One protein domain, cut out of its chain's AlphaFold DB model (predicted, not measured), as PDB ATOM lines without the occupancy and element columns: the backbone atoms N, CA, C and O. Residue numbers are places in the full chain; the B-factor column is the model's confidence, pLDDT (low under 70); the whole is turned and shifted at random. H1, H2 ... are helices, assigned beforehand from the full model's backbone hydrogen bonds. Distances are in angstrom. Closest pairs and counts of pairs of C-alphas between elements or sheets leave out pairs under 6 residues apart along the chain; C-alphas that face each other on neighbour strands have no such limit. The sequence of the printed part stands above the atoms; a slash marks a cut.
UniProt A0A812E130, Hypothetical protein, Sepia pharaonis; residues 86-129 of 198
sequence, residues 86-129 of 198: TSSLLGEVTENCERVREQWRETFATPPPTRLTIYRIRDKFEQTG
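AT A GLANCE: This is residues 86 to 129 of the 198 residues of the protein "Hypothetical protein" of Sepia pharaonis (UniProt A0A812E130). Two helices, H2 and H3, meet where each begins and spread from that corner as a wide V, with the one-turn helix H1 in the mouth of the V, near both arms. From H1 the link of residues 90 to 96 runs back to the corner where H2 begins, and from the far end of H2 the link of residues 108 to 114 folds back to the corner where H3 begins. The printed part has 44 residues with three named helices, in the order H1, H2, H3, and no named strand; its class is all helix. The whole is compact, with a radius of gyration of the C-alphas of 10.1 A, and its outline is elongated, spanning 30 by 19 by 15 A.

HOW THE PARTS SIT: H1, residues 86 to 89, is close to but not clearly touching H2, residues 97 to 107; their closest C-alphas are those of Leu 89 and Val 100, 7.9 A apart. H1 is also close to but not clearly touching H3, residues 115 to 128; here the closest C-alphas, those of Ser 87 and Phe 125, are 7.6 A apart. H2 and H3 touch, with 4 pairs of C-alphas within 8 A. Their closest C-alphas are those of Cys 97 and Arg 115, 6.0 A apart, and H3 touches H2 with residues 115 to 119 alone. The lines of H2 and H3 are about perpendicular, at 78 degrees, and their centres are 15.8 A apart. In H2 and H3 every O i to N i+4 pair is within hydrogen-bond range; H1 is too short for such a pair, and its one O i to N i+3 pair is within range.

IN THESE COORDINATES: H1 runs from Thr 86, with its C-alpha at (-1.248, 35.756, -42.841), to Leu 89, 5.3 A from first to last C-alpha. H2 begins at Cys 97, with its C-alpha at (-1.101, 30.675, -53.897), and measures 15.5 A to the C-alpha of Thr 107. H3, the longest helix with 14 residues, measures 20.0 A from the C-alpha of Arg 115 to that of Thr 128 at (13.596, 37.881, -42.651).

THE WHOLE: The two C-alphas farthest apart are those of Ala 109 and Gln 127, at 30.1 A. The first and last printed C-alphas, of Thr 86 and Gly 129, are 12.9 A apart. The printed part has no cut. The links from H1 to H2 and from H2 to H3, of 7 residues each, are short. The mean pLDDT of the printed part is 74.7, and residues 86 to 95 are under 70; the mean for H1 is 44.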
ATOM      1  N   THR A  86      -1.425  36.501 -41.583       44.59
ATOM      2  CA  THR A  86      -1.248  35.756 -42.841       44.59
ATOM      3  C   THR A  86      -0.100  34.757 -42.729       44.59
ATOM      4  O   THR A  86      -0.218  33.666 -43.257       44.59
ATOM      5  N   SER A  87       0.957  35.062 -41.966       44.06
ATOM      6  CA  SER A  87       2.080  34.135 -41.726       44.06
ATOM      7  C   SER A  87       1.654  32.831 -41.049       44.06
ATOM      8  O   SER A  87       2.167  31.787 -41.421       44.06
ATOM      9  N   SER A  88       0.708  32.855 -40.104       42.16
ATOM     10  CA  SER A  88       0.270  31.630 -39.416       42.16
ATOM     11  C   SER A  88      -0.648  30.754 -40.271       42.16
ATOM     12  O   SER A  88      -0.649  29.546 -40.090       42.16
ATOM     13  N   LEU A  89      -1.397  31.341 -41.216       44.56
ATOM     14  CA  LEU A  89      -2.160  30.583 -42.223       44.56
ATOM     15  C   LEU A  89      -1.278  30.134 -43.405       44.56
ATOM     16  O   LEU A  89      -1.565  29.133 -44.044       44.56
ATOM     17  N   LEU A  90      -0.174  30.841 -43.663       48.59
ATOM     18  CA  LEU A  90       0.889  30.439 -44.595       48.59
ATOM     19  C   LEU A  90       1.902  29.468 -43.955       48.59
ATOM     20  O   LEU A  90       2.810  29.005 -44.641       48.59
ATOM     21  N   GLY A  91       1.766  29.193 -42.652       43.22
ATOM     22  CA  GLY A  91       2.722  28.435 -41.841       43.22
ATOM     23  C   GLY A  91       2.722  26.932 -42.109       43.22
ATOM     24  O   GLY A  91       3.701  26.264 -41.798       43.22
ATOM     25  N   GLU A  92       1.682  26.410 -42.754       46.59
ATOM     26  CA  GLU A  92       1.703  25.082 -43.362       46.59
ATOM     27  C   GLU A  92       1.930  25.234 -44.862       46.59
ATOM     28  O   GLU A  92       0.987  25.196 -45.644       46.59
ATOM     29  N   VAL A  93       3.185  25.502 -45.238       48.69
ATOM     30  CA  VAL A  93       3.786  25.268 -46.567       48.69
ATOM     31  C   VAL A  93       2.761  25.247 -47.707       48.69
ATOM     32  O   VAL A  93       2.517  24.230 -48.355       48.69
ATOM     33  N   THR A  94       2.113  26.382 -47.966       52.59
ATOM     34  CA  THR A  94       1.304  26.499 -49.178       52.59
ATOM     35  C   THR A  94       2.214  27.002 -50.282       52.59
ATOM     36  O   THR A  94       2.297  28.188 -50.582       52.59
ATOM     37  N   GLU A  95       2.884  26.055 -50.939       57.88
ATOM     38  CA  GLU A  95       3.503  26.282 -52.252       57.88
ATOM     39  C   GLU A  95       2.481  26.872 -53.247       57.88
ATOM     40  O   GLU A  95       2.832  27.595 -54.183       57.88
ATOM     41  N   ASN A  96       1.190  26.614 -53.004       72.81
ATOM     42  CA  ASN A  96       0.088  27.024 -53.853       72.81
ATOM     43  C   ASN A  96      -0.628  28.299 -53.365       72.81
ATOM     44  O   ASN A  96      -1.430  28.279 -52.428       72.81
ATOM     45  N   CYS A  97      -0.424  29.394 -54.100       76.69
ATOM     46  CA  CYS A  97      -1.101  30.675 -53.897       76.69
ATOM     47  C   CYS A  97      -2.632  30.604 -54.009       76.69
ATOM     48  O   CYS A  97      -3.312  31.447 -53.432       76.69
ATOM     49  N   GLU A  98      -3.196  29.639 -54.739       83.69
ATOM     50  CA  GLU A  98      -4.653  29.549 -54.902       83.69
ATOM     51  C   GLU A  98      -5.347  29.044 -53.637       83.69
ATOM     52  O   GLU A  98      -6.416  29.546 -53.297       83.69
ATOM     53  N   ARG A  99      -4.700  28.158 -52.867       79.56
ATOM     54  CA  ARG A  99      -5.231  27.716 -51.566       79.56
ATOM     55  C   ARG A  99      -5.367  28.885 -50.594       79.56
ATOM     56  O   ARG A  99      -6.394  29.029 -49.943       79.56
ATOM     57  N   VAL A 100      -4.368  29.767 -50.577       78.50
ATOM     58  CA  VAL A 100      -4.372  30.996 -49.768       78.50
ATOM     59  C   VAL A 100      -5.532  31.910 -50.162       78.50
ATOM     60  O   VAL A 100      -6.151  32.541 -49.310       78.50
ATOM     61  N   ARG A 101      -5.841  31.995 -51.459       84.25
ATOM     62  CA  ARG A 101      -6.929  32.837 -51.971       84.25
ATOM     63  C   ARG A 101      -8.304  32.241 -51.698       84.25
ATOM     64  O   ARG A 101      -9.224  33.016 -51.461       84.25
ATOM     65  N   GLU A 102      -8.440  30.919 -51.718       84.62
ATOM     66  CA  GLU A 102      -9.680  30.239 -51.330       84.62
ATOM     67  C   GLU A 102      -9.978  30.458 -49.848       84.62
ATOM     68  O   GLU A 102     -11.002  31.035 -49.500       84.62
ATOM     69  N   GLN A 103      -9.004  30.165 -48.984       79.88
ATOM     70  CA  GLN A 103      -9.124  30.415 -47.545       79.88
ATOM     71  C   GLN A 103      -9.417  31.890 -47.240       79.88
ATOM     72  O   GLN A 103     -10.151  32.210 -46.305       79.88
ATOM     73  N   TRP A 104      -8.866  32.810 -48.040       83.81
ATOM     74  CA  TRP A 104      -9.168  34.230 -47.912       83.81
ATOM     75  C   TRP A 104     -10.633  34.547 -48.213       83.81
ATOM     76  O   TRP A 104     -11.231  35.323 -47.474       83.81
ATOM     77  N   ARG A 105     -11.211  33.961 -49.271       86.00
ATOM     78  CA  ARG A 105     -12.628  34.150 -49.624       86.00
ATOM     79  C   ARG A 105     -13.560  33.617 -48.544       86.00
ATOM     80  O   ARG A 105     -14.557  34.261 -48.241       86.00
ATOM     81  N   GLU A 106     -13.217  32.473 -47.961       86.31
ATOM     82  CA  GLU A 106     -13.998  31.849 -46.888       86.31
ATOM     83  C   GLU A 106     -13.949  32.666 -45.591       86.31
ATOM     84  O   GLU A 106     -14.942  32.782 -44.878       86.31
ATOM     85  N   THR A 107     -12.791  33.255 -45.283       83.12
ATOM     86  CA  THR A 107     -12.561  33.929 -43.996       83.12
ATOM     87  C   THR A 107     -12.913  35.416 -44.031       83.12
ATOM     88  O   THR A 107     -13.299  35.993 -43.012       83.12
ATOM     89  N   PHE A 108     -12.743  36.075 -45.180       82.31
ATOM     90  CA  PHE A 108     -12.837  37.526 -45.294       82.31
ATOM     91  C   PHE A 108     -13.803  37.947 -46.400       82.31
ATOM     92  O   PHE A 108     -13.671  37.551 -47.551       82.31
ATOM     93  N   ALA A 109     -14.674  38.910 -46.092       85.69
ATOM     94  CA  ALA A 109     -15.554  39.566 -47.067       85.69
ATOM     95  C   ALA A 109     -14.817  40.536 -48.026       85.69
ATOM     96  O   ALA A 109     -15.437  41.377 -48.671       85.69
ATOM     97  N   THR A 110     -13.484  40.468 -48.092       86.25
ATOM     98  CA  THR A 110     -12.648  41.349 -48.926       86.25
ATOM     99  C   THR A 110     -12.104  40.577 -50.122       86.25
ATOM    100  O   THR A 110     -11.855  39.376 -49.995       86.25
ATOM    101  N   PRO A 111     -11.874  41.231 -51.278       86.50
ATOM    102  CA  PRO A 111     -11.312  40.543 -52.429       86.50
ATOM    103  C   PRO A 111      -9.940  39.944 -52.077       86.50
ATOM    104  O   PRO A 111      -9.145  40.593 -51.386       86.50
ATOM    105  N   PRO A 112      -9.642  38.720 -52.545       84.50
ATOM    106  CA  PRO A 112      -8.394  38.055 -52.214       84.50
ATOM    107  C   PRO A 112      -7.191  38.801 -52.804       84.50
ATOM    108  O   PRO A 112      -7.277  39.333 -53.916       84.50
ATOM    109  N   PRO A 113      -6.043  38.807 -52.102       85.12
ATOM    110  CA  PRO A 113      -4.833  39.445 -52.593       85.12
ATOM    111  C   PRO A 113      -4.331  38.781 -53.881       85.12
ATOM    112  O   PRO A 113      -4.517  37.585 -54.125       85.12
ATOM    113  N   THR A 114      -3.647  39.568 -54.711       88.81
ATOM    114  CA  THR A 114      -3.024  39.087 -55.949       88.81
ATOM    115  C   THR A 114      -1.944  38.044 -55.653       88.81
ATOM    116  O   THR A 114      -1.215  38.159 -54.666       88.81
ATOM    117  N   ARG A 115      -1.763  37.078 -56.567       85.44
ATOM    118  CA  ARG A 115      -0.702  36.052 -56.498       85.44
ATOM    119  C   ARG A 115       0.682  36.643 -56.207       85.44
ATOM    120  O   ARG A 115       1.388  36.156 -55.335       85.44
ATOM    121  N   LEU A 116       1.037  37.743 -56.879       87.25
ATOM    122  CA  LEU A 116       2.311  38.439 -56.674       87.25
ATOM    123  C   LEU A 116       2.485  38.944 -55.234       87.25
ATOM    124  O   LEU A 116       3.574  38.858 -54.677       87.25
ATOM    125  N   THR A 117       1.422  39.469 -54.629       84.31
ATOM    126  CA  THR A 117       1.446  39.947 -53.243       84.31
ATOM    127  C   THR A 117       1.674  38.788 -52.281       84.31
ATOM    128  O   THR A 117       2.471  38.921 -51.357       84.31
ATOM    129  N   ILE A 118       1.031  37.645 -52.529       83.31
ATOM    130  CA  ILE A 118       1.210  36.426 -51.732       83.31
ATOM    131  C   ILE A 118       2.666  35.947 -51.811       83.31
ATOM    132  O   ILE A 118       3.289  35.764 -50.768       83.31
ATOM    133  N   TYR A 119       3.240  35.840 -53.014       82.88
ATOM    134  CA  TYR A 119       4.643  35.444 -53.179       82.88
ATOM    135  C   TYR A 119       5.610  36.434 -52.524       82.88
ATOM    136  O   TYR A 119       6.471  36.023 -51.762       82.88
ATOM    137  N   ARG A 120       5.415  37.747 -52.700       84.25
ATOM    138  CA  ARG A 120       6.255  38.763 -52.037       84.25
ATOM    139  C   ARG A 120       6.216  38.663 -50.517       84.25
ATOM    140  O   ARG A 120       7.229  38.894 -49.867       84.25
ATOM    141  N   ILE A 121       5.049  38.372 -49.942       83.31
ATOM    142  CA  ILE A 121       4.903  38.192 -48.495       83.31
ATOM    143  C   ILE A 121       5.619  36.919 -48.039       83.31
ATOM    144  O   ILE A 121       6.312  36.970 -47.023       83.31
ATOM    145  N   ARG A 122       5.486  35.817 -48.790       80.75
ATOM    146  CA  ARG A 122       6.194  34.557 -48.532       80.75
ATOM    147  C   ARG A 122       7.704  34.759 -48.583       80.75
ATOM    148  O   ARG A 122       8.364  34.533 -47.580       80.75
ATOM    149  N   ASP A 123       8.228  35.266 -49.695       82.69
ATOM    150  CA  ASP A 123       9.669  35.438 -49.899       82.69
ATOM    151  C   ASP A 123      10.262  36.371 -48.824       82.69
ATOM    152  O   ASP A 123      11.337  36.132 -48.282       82.69
ATOM    153  N   LYS A 124       9.522  37.418 -48.434       82.31
ATOM    154  CA  LYS A 124       9.904  38.309 -47.330       82.31
ATOM    155  C   LYS A 124       9.957  37.587 -45.980       82.31
ATOM    156  O   LYS A 124      10.858  37.850 -45.180       82.31
ATOM    157  N   PHE A 125       8.997  36.703 -45.717       81.12
ATOM    158  CA  PHE A 125       8.965  35.893 -44.504       81.12
ATOM    159  C   PHE A 125      10.092  34.856 -44.486       81.12
ATOM    160  O   PHE A 125      10.748  34.728 -43.463       81.12
ATOM    161  N   GLU A 126      10.381  34.194 -45.606       80.38
ATOM    162  CA  GLU A 126      11.505  33.254 -45.733       80.38
ATOM    163  C   GLU A 126      12.859  33.947 -45.519       80.38
ATOM    164  O   GLU A 126      13.726  33.416 -44.833       80.38
ATOM    165  N   GLN A 127      13.027  35.166 -46.040       81.38
ATOM    166  CA  GLN A 127      14.279  35.920 -45.912       81.38
ATOM    167  C   GLN A 127      14.501  36.517 -44.514       81.38
ATOM    168  O   GLN A 127      15.624  36.528 -44.021       81.38
ATOM    169  N   THR A 128      13.459  37.082 -43.892       80.38
ATOM    170  CA  THR A 128      13.596  37.881 -42.651       80.38
ATOM    171  C   THR A 128      13.009  37.179 -41.419       80.38
ATOM    172  O   THR A 128      13.155  37.666 -40.301       80.38
ATOM    173  N   GLY A 129      12.266  36.083 -41.598       76.56
ATOM    174  CA  GLY A 129      11.440  35.464 -40.550       76.56
ATOM    175  C   GLY A 129      10.253  36.336 -40.117       76.56
ATOM    176  O   GLY A 129       9.626  36.094 -39.087       76.56
TER     177      GLY A 129